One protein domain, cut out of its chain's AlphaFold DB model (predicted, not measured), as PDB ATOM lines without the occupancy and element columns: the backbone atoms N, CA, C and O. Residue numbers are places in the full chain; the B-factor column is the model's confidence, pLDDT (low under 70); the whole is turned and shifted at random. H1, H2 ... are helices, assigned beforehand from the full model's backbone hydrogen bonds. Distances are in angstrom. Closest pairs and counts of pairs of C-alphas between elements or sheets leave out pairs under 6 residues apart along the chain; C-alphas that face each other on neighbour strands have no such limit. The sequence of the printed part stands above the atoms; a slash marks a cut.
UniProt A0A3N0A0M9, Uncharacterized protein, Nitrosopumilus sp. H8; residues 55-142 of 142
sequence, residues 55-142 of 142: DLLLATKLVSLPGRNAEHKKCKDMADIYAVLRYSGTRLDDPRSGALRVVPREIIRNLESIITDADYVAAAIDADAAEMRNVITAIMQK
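AT A GLANCE: This is residues 55 to 142 of the 142 residues of an uncharacterized protein of Nitrosopumilus sp. H8 (UniProt A0A3N0A0M9). Two helical hairpins, H1 with H2 and H4 with H5, pack on each other as two crossed layers, and tiny H3 sits at one end beside the first residues of H1. H4, the longest helix, has a kink of 70 degrees near residue 116. The 88 printed residues hold five named helices, H1 to H5 in chain order, and no named strand: all helix. The whole is compact, with a radius of gyration of the C-alphas of 12.0 A and spans of 33 by 25 by 20 A.

HOW THE PARTS SIT: H1, residues 55 to 67, touches H2, residues 71 to 87, in a hairpin at a shallow tilt of 23 degrees, opposite ways; their closest C-alphas, Lys 61 and Asp 77, are 5.8 A apart. H3, residues 99 to 102, touches H1 at residues 55 to 59 alone, closest at the C-alphas of Asp 55 and Ala 99, 4.4 A. H4, residues 105 to 124, touches H2 about perpendicular at 83 degrees, with the C-alphas of Cys 75 and Val 121 closest at 5.5 A. H5, residues 129 to 137, forms a hairpin with H4, closest at the C-alphas of Asp 119 and Ala 129, 5.0 A; H1 and H5 are apart. Every O i to N i+4 pair is within hydrogen-bond range in H2 and H5, against 7 of 9 in H1 and 8 of 16 in H4; H3 is too short for one.

IN THESE COORDINATES: H1 begins at C-alpha 55 (17.156, -30.273, 2.158); H2 is 24.1 A long and H4 28.9 A. H5 ends at C-alpha 137 (5.917, -39.702, 9.751).

THE WHOLE: The farthest C-alphas, Ala 70 and Arg 96, are 33.2 A apart. The printed part has no cut, and its long link is H2 to H3. Low confidence includes residues 92 to 102.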
ATOM      1  N   ASP A  55      17.311 -28.978   2.816       84.19
ATOM      2  CA  ASP A  55      17.156 -30.273   2.158       84.19
ATOM      3  C   ASP A  55      18.427 -31.132   2.194       84.19
ATOM      4  O   ASP A  55      18.377 -32.346   2.394       84.19
ATOM      5  N   LEU A  56      19.583 -30.499   2.006       83.69
ATOM      6  CA  LEU A  56      20.871 -31.174   2.035       83.69
ATOM      7  C   LEU A  56      21.259 -31.547   3.467       83.69
ATOM      8  O   LEU A  56      21.740 -32.650   3.704       83.69
ATOM      9  N   LEU A  57      20.982 -30.663   4.432       86.25
ATOM     10  CA  LEU A  57      21.151 -30.957   5.859       86.25
ATOM     11  C   LEU A  57      20.267 -32.126   6.300       86.25
ATOM     12  O   LEU A  57      20.705 -32.988   7.051       86.25
ATOM     13  N   LEU A  58      19.032 -32.193   5.808       86.00
ATOM     14  CA  LEU A  58      18.152 -33.320   6.078       86.00
ATOM     15  C   LEU A  58      18.720 -34.621   5.498       86.00
ATOM     16  O   LEU A  58      18.695 -35.654   6.163       86.00
ATOM     17  N   ALA A  59      19.271 -34.574   4.284       83.94
ATOM     18  CA  ALA A  59      19.868 -35.742   3.649       83.94
ATOM     19  C   ALA A  59      21.044 -36.325   4.448       83.94
ATOM     20  O   ALA A  59      21.083 -37.541   4.644       83.94
ATOM     21  N   THR A  60      21.959 -35.486   4.949       85.06
ATOM     22  CA  THR A  60      23.106 -35.959   5.751       85.06
ATOM     23  C   THR A  60      22.645 -36.681   7.016       85.06
ATOM     24  O   THR A  60      23.158 -37.750   7.345       85.06
ATOM     25  N   LYS A  61      21.603 -36.164   7.679       86.12
ATOM     26  CA  LYS A  61      21.026 -36.784   8.882       86.12
ATOM     27  C   LYS A  61      20.311 -38.094   8.594       86.12
ATOM     28  O   LYS A  61      20.456 -39.053   9.346       86.12
ATOM     29  N   LEU A  62      19.561 -38.163   7.495       82.75
ATOM     30  CA  LEU A  62      18.882 -39.394   7.095       82.75
ATOM     31  C   LEU A  62      19.888 -40.499   6.754       82.75
ATOM     32  O   LEU A  62      19.670 -41.647   7.128       82.75
ATOM     33  N   VAL A  63      20.996 -40.162   6.084       82.12
ATOM     34  CA  VAL A  63      22.028 -41.139   5.705       82.12
ATOM     35  C   VAL A  63      22.838 -41.629   6.905       82.12
ATOM     36  O   VAL A  63      23.193 -42.808   6.950       82.12
ATOM     37  N   SER A  64      23.094 -40.781   7.906       79.38
ATOM     38  CA  SER A  64      23.839 -41.192   9.102       79.38
ATOM     39  C   SER A  64      23.046 -42.140  10.003       79.38
ATOM     40  O   SER A  64      23.634 -43.012  10.646       79.38
ATOM     41  N   LEU A  65      21.721 -41.987  10.046       77.12
ATOM     42  CA  LEU A  65      20.848 -42.609  11.038       77.12
ATOM     43  C   LEU A  65      20.925 -44.155  11.104       77.12
ATOM     44  O   LEU A  65      21.077 -44.673  12.213       77.12
ATOM     45  N   PRO A  66      20.904 -44.918   9.985       73.06
ATOM     46  CA  PRO A  66      20.913 -46.385  10.027       73.06
ATOM     47  C   PRO A  66      22.192 -46.993  10.622       73.06
ATOM     48  O   PRO A  66      22.151 -48.086  11.178       73.06
ATOM     49  N   GLY A  67      23.331 -46.300  10.509       68.62
ATOM     50  CA  GLY A  67      24.630 -46.771  11.006       68.62
ATOM     51  C   GLY A  67      24.943 -46.362  12.449       68.62
ATOM     52  O   GLY A  67      26.000 -46.713  12.982       68.62
ATOM     53  N   ARG A  68      24.071 -45.584  13.105       72.62
ATOM     54  CA  ARG A  68      24.287 -45.141  14.488       72.62
ATOM     55  C   ARG A  68      23.862 -46.237  15.459       72.62
ATOM     56  O   ARG A  68      22.687 -46.546  15.565       72.62
ATOM     57  N   ASN A  69      24.799 -46.738  16.261       64.94
ATOM     58  CA  ASN A  69      24.495 -47.707  17.325       64.94
ATOM     59  C   ASN A  69      24.363 -47.072  18.718       64.94
ATOM     60  O   ASN A  69      23.841 -47.702  19.629       64.94
ATOM     61  N   ALA A  70      24.830 -45.832  18.900       71.44
ATOM     62  CA  ALA A  70      24.782 -45.158  20.194       71.44
ATOM     63  C   ALA A  70      23.506 -44.315  20.335       71.44
ATOM     64  O   ALA A  70      23.270 -43.424  19.517       71.44
ATOM     65  N   GLU A  71      22.730 -44.560  21.394       72.75
ATOM     66  CA  GLU A  71      21.428 -43.917  21.650       72.75
ATOM     67  C   GLU A  71      21.500 -42.384  21.622       72.75
ATOM     68  O   GLU A  71      20.737 -41.744  20.906       72.75
ATOM     69  N   HIS A  72      22.484 -41.778  22.293       72.81
ATOM     70  CA  HIS A  72      22.651 -40.318  22.307       72.81
ATOM     71  C   HIS A  72      22.890 -39.714  20.909       72.81
ATOM     72  O   HIS A  72      22.437 -38.609  20.621       72.81
ATOM     73  N   LYS A  73      23.575 -40.438  20.011       77.88
ATOM     74  CA  LYS A  73      23.808 -39.992  18.625       77.88
ATOM     75  C   LYS A  73      22.547 -40.120  17.775       77.88
ATOM     76  O   LYS A  73      22.283 -39.225  16.981       77.88
ATOM     77  N   LYS A  74      21.757 -41.183  17.974       77.69
ATOM     78  CA  LYS A  74      20.434 -41.325  17.344       77.69
ATOM     79  C   LYS A  74      19.488 -40.213  17.787       77.69
ATOM     80  O   LYS A  74      18.871 -39.581  16.941       77.69
ATOM     81  N   CYS A  75      19.444 -39.927  19.090       82.75
ATOM     82  CA  CYS A  75      18.634 -38.849  19.655       82.75
ATOM     83  C   CYS A  75      18.982 -37.491  19.032       82.75
ATOM     84  O   CYS A  75      18.083 -36.765  18.620       82.75
ATOM     85  N   LYS A  76      20.280 -37.174  18.910       84.62
ATOM     86  CA  LYS A  76      20.749 -35.964  18.219       84.62
ATOM     87  C   LYS A  76      20.262 -35.922  16.769       84.62
ATOM     88  O   LYS A  76      19.651 -34.941  16.364       84.62
ATOM     89  N   ASP A  77      20.529 -36.977  15.997       85.50
ATOM     90  CA  ASP A  77      20.189 -36.998  14.572       85.50
ATOM     91  C   ASP A  77      18.654 -36.915  14.364       85.50
ATOM     92  O   ASP A  77      18.202 -36.219  13.459       85.50
ATOM     93  N   MET A  78      17.836 -37.521  15.238       85.00
ATOM     94  CA  MET A  78      16.368 -37.385  15.218       85.00
ATOM     95  C   MET A  78      15.880 -35.979  15.582       85.00
ATOM     96  O   MET A  78      14.968 -35.468  14.929       85.00
ATOM     97  N   ALA A  79      16.477 -35.344  16.594       87.50
ATOM     98  CA  ALA A  79      16.160 -33.965  16.957       87.50
ATOM     99  C   ALA A  79      16.492 -33.000  15.806       87.50
ATOM    100  O   ALA A  79      15.675 -32.144  15.468       87.50
ATOM    101  N   ASP A  80      17.642 -33.194  15.152       88.81
ATOM    102  CA  ASP A  80      18.051 -32.421  13.977       88.81
ATOM    103  C   ASP A  80      17.067 -32.621  12.804       88.81
ATOM    104  O   ASP A  80      16.642 -31.647  12.185       88.81
ATOM    105  N   ILE A  81      16.648 -33.865  12.521       86.94
ATOM    106  CA  ILE A  81      15.641 -34.176  11.484       86.94
ATOM    107  C   ILE A  81      14.317 -33.462  11.774       86.94
ATOM    108  O   ILE A  81      13.757 -32.823  10.880       86.94
ATOM    109  N   TYR A  82      13.826 -33.549  13.016       87.44
ATOM    110  CA  TYR A  82      12.607 -32.856  13.435       87.44
ATOM    111  C   TYR A  82      12.741 -31.344  13.246       87.44
ATOM    112  O   TYR A  82      11.871 -30.737  12.623       87.44
ATOM    113  N   ALA A  83      13.837 -30.743  13.713       89.56
ATOM    114  CA  ALA A  83      14.056 -29.306  13.613       89.56
ATOM    115  C   ALA A  83      14.074 -28.827  12.154       89.56
ATOM    116  O   ALA A  83      13.402 -27.850  11.814       89.56
ATOM    117  N   VAL A  84      14.788 -29.536  11.272       88.31
ATOM    118  CA  VAL A  84      14.827 -29.184   9.849       88.31
ATOM    119  C   VAL A  84      13.426 -29.257   9.248       88.31
ATOM    120  O   VAL A  84      12.930 -28.250   8.754       88.31
ATOM    121  N   LEU A  85      12.735 -30.395   9.362       85.88
ATOM    122  CA  LEU A  85      11.392 -30.562   8.791       85.88
ATOM    123  C   LEU A  85      10.383 -29.551   9.334       85.88
ATOM    124  O   LEU A  85       9.527 -29.056   8.598       85.88
ATOM    125  N   ARG A  86      10.471 -29.240  10.628       88.50
ATOM    126  CA  ARG A  86       9.500 -28.384  11.300       88.50
ATOM    127  C   ARG A  86       9.668 -26.907  10.967       88.50
ATOM    128  O   ARG A  86       8.659 -26.199  10.881       88.50
ATOM    129  N   TYR A  87      10.907 -26.434  10.836       88.56
ATOM    130  CA  TYR A  87      11.201 -24.999  10.799       88.56
ATOM    131  C   TYR A  87      11.731 -24.499   9.456       88.56
ATOM    132  O   TYR A  87      11.588 -23.312   9.177       88.56
ATOM    133  N   SER A  88      12.293 -25.355   8.599       84.06
ATOM    134  CA  SER A  88      12.849 -24.894   7.320       84.06
ATOM    135  C   SER A  88      11.813 -24.749   6.203       84.06
ATOM    136  O   SER A  88      12.108 -24.167   5.162       84.06
ATOM    137  N   GLY A  89      10.618 -25.323   6.379       79.19
ATOM    138  CA  GLY A  89       9.643 -25.469   5.297       79.19
ATOM    139  C   GLY A  89      10.042 -26.513   4.247       79.19
ATOM    140  O   GLY A  89       9.347 -26.637   3.239       79.19
ATOM    141  N   THR A  90      11.121 -27.274   4.471       78.44
ATOM    142  CA  THR A  90      11.497 -28.426   3.645       78.44
ATOM    143  C   THR A  90      10.360 -29.423   3.635       78.44
ATOM    144  O   THR A  90       9.898 -29.886   4.680       78.44
ATOM    145  N   ARG A  91       9.940 -29.800   2.430       70.19
ATOM    146  CA  ARG A  91       8.976 -30.869   2.242       70.19
ATOM    147  C   ARG A  91       9.563 -31.929   1.343       70.19
ATOM    148  O   ARG A  91      10.030 -31.643   0.248       70.19
ATOM    149  N   LEU A  92       9.481 -33.164   1.801       65.75
ATOM    150  CA  LEU A  92      10.017 -34.317   1.092       65.75
ATOM    151  C   LEU A  92       9.182 -34.713  -0.133       65.75
ATOM    152  O   LEU A  92       9.653 -35.445  -1.001       65.75
ATOM    153  N   ASP A  93       7.952 -34.214  -0.219       62.47
ATOM    154  CA  ASP A  93       7.084 -34.343  -1.384       62.47
ATOM    155  C   ASP A  93       7.349 -33.269  -2.452       62.47
ATOM    156  O   ASP A  93       6.880 -33.423  -3.581       62.47
ATOM    157  N   ASP A  94       8.121 -32.212  -2.154       67.06
ATOM    158  CA  ASP A  94       8.424 -31.178  -3.139       67.06
ATOM    159  C   ASP A  94       9.505 -31.700  -4.105       67.06
ATOM    160  O   ASP A  94      10.634 -31.963  -3.680       67.06
ATOM    161  N   PRO A  95       9.222 -31.830  -5.414       58.03
ATOM    162  CA  PRO A  95      10.213 -32.240  -6.407       58.03
ATOM    163  C   PRO A  95      11.359 -31.231  -6.579       58.03
ATOM    164  O   PRO A  95      12.381 -31.576  -7.185       58.03
ATOM    165  N   ARG A  96      11.199 -29.999  -6.080       60.25
ATOM    166  CA  ARG A  96      12.260 -28.990  -5.963       60.25
ATOM    167  C   ARG A  96      13.140 -29.226  -4.739       60.25
ATOM    168  O   ARG A  96      14.246 -28.697  -4.726       60.25
ATOM    169  N   SER A  97      12.686 -30.025  -3.767       63.50
ATOM    170  CA  SER A  97      13.518 -30.396  -2.632       63.50
ATOM    171  C   SER A  97      14.599 -31.384  -3.071       63.50
ATOM    172  O   SER A  97      14.333 -32.458  -3.626       63.50
ATOM    173  N   GLY A  98      15.858 -30.999  -2.882       62.50
ATOM    174  CA  GLY A  98      17.010 -31.800  -3.308       62.50
ATOM    175  C   GLY A  98      17.238 -33.038  -2.435       62.50
ATOM    176  O   GLY A  98      17.867 -33.998  -2.882       62.50
ATOM    177  N   ALA A  99      16.674 -33.042  -1.221       61.44
ATOM    178  CA  ALA A  99      16.951 -33.998  -0.150       61.44
ATOM    179  C   ALA A  99      16.766 -35.447  -0.606       61.44
ATOM    180  O   ALA A  99      17.661 -36.279  -0.496       61.44
ATOM    181  N   LEU A 100      15.612 -35.756  -1.199       61.84
ATOM    182  CA  LEU A 100      15.291 -37.124  -1.610       61.84
ATOM    183  C   LEU A 100      15.984 -37.576  -2.894       61.84
ATOM    184  O   LEU A 100      15.920 -38.758  -3.229       61.84
ATOM    185  N   ARG A 101      16.604 -36.662  -3.647       64.88
ATOM    186  CA  ARG A 101      17.370 -37.037  -4.845       64.88
ATOM    187  C   ARG A 101      18.712 -37.651  -4.474       64.88
ATOM    188  O   ARG A 101      19.222 -38.466  -5.236       64.88
ATOM    189  N   VAL A 102      19.259 -37.255  -3.327       67.38
ATOM    190  CA  VAL A 102      20.573 -37.694  -2.849       67.38
ATOM    191  C   VAL A 102      20.481 -38.804  -1.801       67.38
ATOM    192  O   VAL A 102      21.412 -39.594  -1.685       67.38
ATOM    193  N   VAL A 103      19.356 -38.932  -1.085       73.94
ATOM    194  CA  VAL A 103      19.151 -40.017  -0.109       73.94
ATOM    195  C   VAL A 103      18.777 -41.331  -0.817       73.94
ATOM    196  O   VAL A 103      17.769 -41.382  -1.534       73.94
ATOM    197  N   PRO A 104      19.514 -42.436  -0.589       74.00
ATOM    198  CA  PRO A 104      19.141 -43.756  -1.086       74.00
ATOM    199  C   PRO A 104      17.731 -44.179  -0.641       74.00
ATOM    200  O   PRO A 104      17.379 -44.129   0.537       74.00
ATOM    201  N   ARG A 105      16.915 -44.684  -1.577       73.06
ATOM    202  CA  ARG A 105      15.523 -45.112  -1.300       73.06
ATOM    203  C   ARG A 105      15.400 -46.232  -0.263       73.06
ATOM    204  O   ARG A 105      14.307 -46.478   0.235       73.06
ATOM    205  N   GLU A 106      16.462 -46.988  -0.019       73.00
ATOM    206  CA  GLU A 106      16.495 -48.025   1.020       73.00
ATOM    207  C   GLU A 106      16.495 -47.431   2.430       73.00
ATOM    208  O   GLU A 106      15.807 -47.944   3.304       73.00
ATOM    209  N   ILE A 107      17.172 -46.296   2.622       75.69
ATOM    210  CA  ILE A 107      17.216 -45.582   3.898       75.69
ATOM    211  C   ILE A 107      15.824 -45.060   4.229       75.69
ATOM    212  O   ILE A 107      15.337 -45.261   5.336       75.69
ATOM    213  N   ILE A 108      15.137 -44.503   3.226       72.69
ATOM    214  CA  ILE A 108      13.758 -44.028   3.372       72.69
ATOM    215  C   ILE A 108      12.822 -45.168   3.795       72.69
ATOM    216  O   ILE A 108      12.013 -44.999   4.699       72.69
ATOM    217  N   ARG A 109      12.956 -46.347   3.173       70.94
ATOM    218  CA  ARG A 109      12.128 -47.525   3.481       70.94
ATOM    219  C   ARG A 109      12.375 -48.098   4.877       70.94
ATOM    220  O   ARG A 109      11.481 -48.728   5.423       70.94
ATOM    221  N   ASN A 110      13.553 -47.868   5.451       69.62
ATOM    222  CA  ASN A 110      13.918 -48.388   6.767       69.62
ATOM    223  C   ASN A 110      13.698 -47.379   7.907       69.62
ATOM    224  O   ASN A 110      13.894 -47.743   9.068       69.62
ATOM    225  N   LEU A 111      13.267 -46.145   7.612       70.38
ATOM    226  CA  LEU A 111      13.022 -45.106   8.623       70.38
ATOM    227  C   LEU A 111      11.991 -45.529   9.674       70.38
ATOM    228  O   LEU A 111      12.173 -45.207  10.842       70.38
ATOM    229  N   GLU A 112      10.976 -46.308   9.292       65.31
ATOM    230  CA  GLU A 112       9.950 -46.854  10.199       65.31
ATOM    231  C   GLU A 112      10.535 -47.530  11.438       65.31
ATOM    232  O   GLU A 112      10.088 -47.294  12.558       65.31
ATOM    233  N   SER A 113      11.579 -48.337  11.240       63.09
ATOM    234  CA  SER A 113      12.240 -49.080  12.316       63.09
ATOM    235  C   SER A 113      13.045 -48.197  13.274       63.09
ATOM    236  O   SER A 113      13.494 -48.677  14.311       63.09
ATOM    237  N   ILE A 114      13.237 -46.922  12.930       60.03
ATOM    238  CA  ILE A 114      14.104 -45.987  13.648       60.03
ATOM    239  C   ILE A 114      13.289 -44.942  14.433       60.03
ATOM    240  O   ILE A 114      13.791 -44.335  15.374       60.03
ATOM    241  N   ILE A 115      12.006 -44.758  14.106       67.06
ATOM    242  CA  ILE A 115      11.127 -43.739  14.716       67.06
ATOM    243  C   ILE A 115      10.576 -44.184  16.084       67.06
ATOM    244  O   ILE A 115       9.934 -43.398  16.780       67.06
ATOM    245  N   THR A 116      10.869 -45.410  16.529       67.44
ATOM    246  CA  THR A 116      10.447 -45.929  17.843       67.44
ATOM    247  C   THR A 116      10.882 -45.060  19.024       67.44
ATOM    248  O   THR A 116      10.234 -45.102  20.065       67.44
ATOM    249  N   ASP A 117      11.911 -44.228  18.847       76.38
ATOM    250  CA  ASP A 117      12.461 -43.380  19.908       76.38
ATOM    251  C   ASP A 117      11.878 -41.951  19.920       76.38
ATOM    252  O   ASP A 117      12.306 -41.125  20.722       76.38
ATOM    253  N   ALA A 118      10.897 -41.624  19.065       78.44
ATOM    254  CA  ALA A 118      10.385 -40.253  18.918       78.44
ATOM    255  C   ALA A 118       9.902 -39.632  20.242       78.44
ATOM    256  O   ALA A 118      10.176 -38.467  20.512       78.44
ATOM    257  N   ASP A 119       9.245 -40.414  21.097       82.31
ATOM    258  CA  ASP A 119       8.737 -39.940  22.391       82.31
ATOM    259  C   ASP A 119       9.872 -39.622  23.365       82.31
ATOM    260  O   ASP A 119       9.820 -38.629  24.093       82.31
ATOM    261  N   TYR A 120      10.918 -40.451  23.353       84.31
ATOM    262  CA  TYR A 120      12.117 -40.235  24.152       84.31
ATOM    263  C   TYR A 120      12.854 -38.970  23.698       84.31
ATOM    264  O   TYR A 120      13.224 -38.136  24.523       84.31
ATOM    265  N   VAL A 121      13.023 -38.798  22.384       86.00
ATOM    266  CA  VAL A 121      13.698 -37.626  21.811       86.00
ATOM    267  C   VAL A 121      12.903 -36.352  22.076       86.00
ATOM    268  O   VAL A 121      13.490 -35.356  22.490       86.00
ATOM    269  N   ALA A 122      11.579 -36.388  21.904       86.31
ATOM    270  CA  ALA A 122      10.703 -35.257  22.192       86.31
ATOM    271  C   ALA A 122      10.834 -34.806  23.654       86.31
ATOM    272  O   ALA A 122      11.027 -33.620  23.910       86.31
ATOM    273  N   ALA A 123      10.840 -35.749  24.603       86.81
ATOM    274  CA  ALA A 123      11.064 -35.442  26.013       86.81
ATOM    275  C   ALA A 123      12.457 -34.839  26.277       86.81
ATOM    276  O   ALA A 123      12.589 -33.933  27.096       86.81
ATOM    277  N   ALA A 124      13.496 -35.311  25.579       85.75
ATOM    278  CA  ALA A 124      14.865 -34.819  25.748       85.75
ATOM    279  C   ALA A 124      15.066 -33.370  25.269       85.75
ATOM    280  O   ALA A 124      15.974 -32.696  25.757       85.75
ATOM    281  N   ILE A 125      14.240 -32.893  24.332       85.19
ATOM    282  CA  ILE A 125      14.313 -31.530  23.781       85.19
ATOM    283  C   ILE A 125      13.131 -30.634  24.186       85.19
ATOM    284  O   ILE A 125      12.999 -29.541  23.643       85.19
ATOM    285  N   ASP A 126      12.287 -31.088  25.120       87.94
ATOM    286  CA  ASP A 126      11.071 -30.390  25.572       87.94
ATOM    287  C   ASP A 126      10.094 -30.046  24.424       87.94
ATOM    288  O   ASP A 126       9.530 -28.954  24.345       87.94
ATOM    289  N   ALA A 127       9.914 -30.990  23.493       88.31
ATOM    290  CA  ALA A 127       8.974 -30.896  22.375       88.31
ATOM    291  C   ALA A 127       7.736 -31.786  22.580       88.31
ATOM    292  O   ALA A 127       7.754 -32.760  23.336       88.31
ATOM    293  N   ASP A 128       6.652 -31.492  21.854       91.62
ATOM    294  CA  ASP A 128       5.451 -32.330  21.864       91.62
ATOM    295  C   ASP A 128       5.680 -33.635  21.078       91.62
ATOM    296  O   ASP A 128       5.965 -33.636  19.877       91.62
ATOM    297  N   ALA A 129       5.529 -34.777  21.753       88.75
ATOM    298  CA  ALA A 129       5.779 -36.088  21.154       88.75
ATOM    299  C   ALA A 129       4.791 -36.435  20.025       88.75
ATOM    300  O   ALA A 129       5.139 -37.151  19.082       88.75
ATOM    301  N   ALA A 130       3.540 -35.964  20.091       89.31
ATOM    302  CA  ALA A 130       2.572 -36.199  19.021       89.31
ATOM    303  C   ALA A 130       2.927 -35.388  17.767       89.31
ATOM    304  O   ALA A 130       2.917 -35.936  16.665       89.31
ATOM    305  N   GLU A 131       3.317 -34.125  17.930       90.44
ATOM    306  CA  GLU A 131       3.834 -33.283  16.856       90.44
ATOM    307  C   GLU A 131       5.081 -33.903  16.224       90.44
ATOM    308  O   GLU A 131       5.113 -34.072  15.006       90.44
ATOM    309  N   MET A 132       6.076 -34.298  17.026       88.19
ATOM    310  CA  MET A 132       7.311 -34.887  16.506       88.19
ATOM    311  C   MET A 132       7.026 -36.137  15.667       88.19
ATOM    312  O   MET A 132       7.522 -36.249  14.544       88.19
ATOM    313  N   ARG A 133       6.171 -37.047  16.153       85.69
ATOM    314  CA  ARG A 133       5.751 -38.223  15.375       85.69
ATOM    315  C   ARG A 133       5.072 -37.834  14.071       85.69
ATOM    316  O   ARG A 133       5.396 -38.418  13.041       85.69
ATOM    317  N   ASN A 134       4.172 -36.853  14.082       86.44
ATOM    318  CA  ASN A 134       3.480 -36.407  12.872       86.44
ATOM    319  C   ASN A 134       4.451 -35.809  11.843       86.44
ATOM    320  O   ASN A 134       4.383 -36.152  10.663       86.44
ATOM    321  N   VAL A 135       5.380 -34.960  12.293       85.88
ATOM    322  CA  VAL A 135       6.402 -34.332  11.443       85.88
ATOM    323  C   VAL A 135       7.320 -35.386  10.826       85.88
ATOM    324  O   VAL A 135       7.570 -35.354   9.624       85.88
ATOM    325  N   ILE A 136       7.790 -36.351  11.618       80.25
ATOM    326  CA  ILE A 136       8.704 -37.391  11.133       80.25
ATOM    327  C   ILE A 136       7.965 -38.425  10.265       80.25
ATOM    328  O   ILE A 136       8.498 -38.877   9.257       80.25
ATOM    329  N   THR A 137       6.712 -38.763  10.571       79.19
ATOM    330  CA  THR A 137       5.917 -39.702   9.751       79.19
ATOM    331  C   THR A 137       5.597 -39.127   8.370       79.19
ATOM    332  O   THR A 137       5.483 -39.878   7.401       79.19
ATOM    333  N   ALA A 138       5.529 -37.798   8.233       73.81
ATOM    334  CA  ALA A 138       5.380 -37.146   6.932       73.81
ATOM    335  C   ALA A 138       6.526 -37.484   5.954       73.81
ATOM    336  O   ALA A 138       6.348 -37.371   4.745       73.81
ATOM    337  N   ILE A 139       7.680 -37.953   6.452       71.00
ATOM    338  CA  ILE A 139       8.789 -38.459   5.629       71.00
ATOM    339  C   ILE A 139       8.419 -39.745   4.882       71.00
ATOM    340  O   ILE A 139       8.893 -39.983   3.769       71.00
ATOM    341  N   MET A 140       7.596 -40.586   5.503       64.44
ATOM    342  CA  MET A 140       7.300 -41.939   5.038       64.44
ATOM    343  C   MET A 140       6.077 -42.018   4.129       64.44
ATOM    344  O   MET A 140       5.943 -42.979   3.374       64.44
ATOM    345  N   GLN A 141       5.177 -41.035   4.197       58.59
ATOM    346  CA  GLN A 141       3.983 -41.002   3.358       58.59
ATOM    347  C   GLN A 141       4.367 -40.628   1.916       58.59
ATOM    348  O   GLN A 141       4.422 -39.456   1.547       58.59
ATOM    349  N   LYS A 142       4.647 -41.658   1.109       50.81
ATOM    350  CA  LYS A 142       4.601 -41.644  -0.357       50.81
ATOM    351  C   LYS A 142       3.578 -42.648  -0.855       50.81
ATOM    352  O   LYS A 142       3.672 -43.821  -0.435       50.81
TER     353      LYS A 142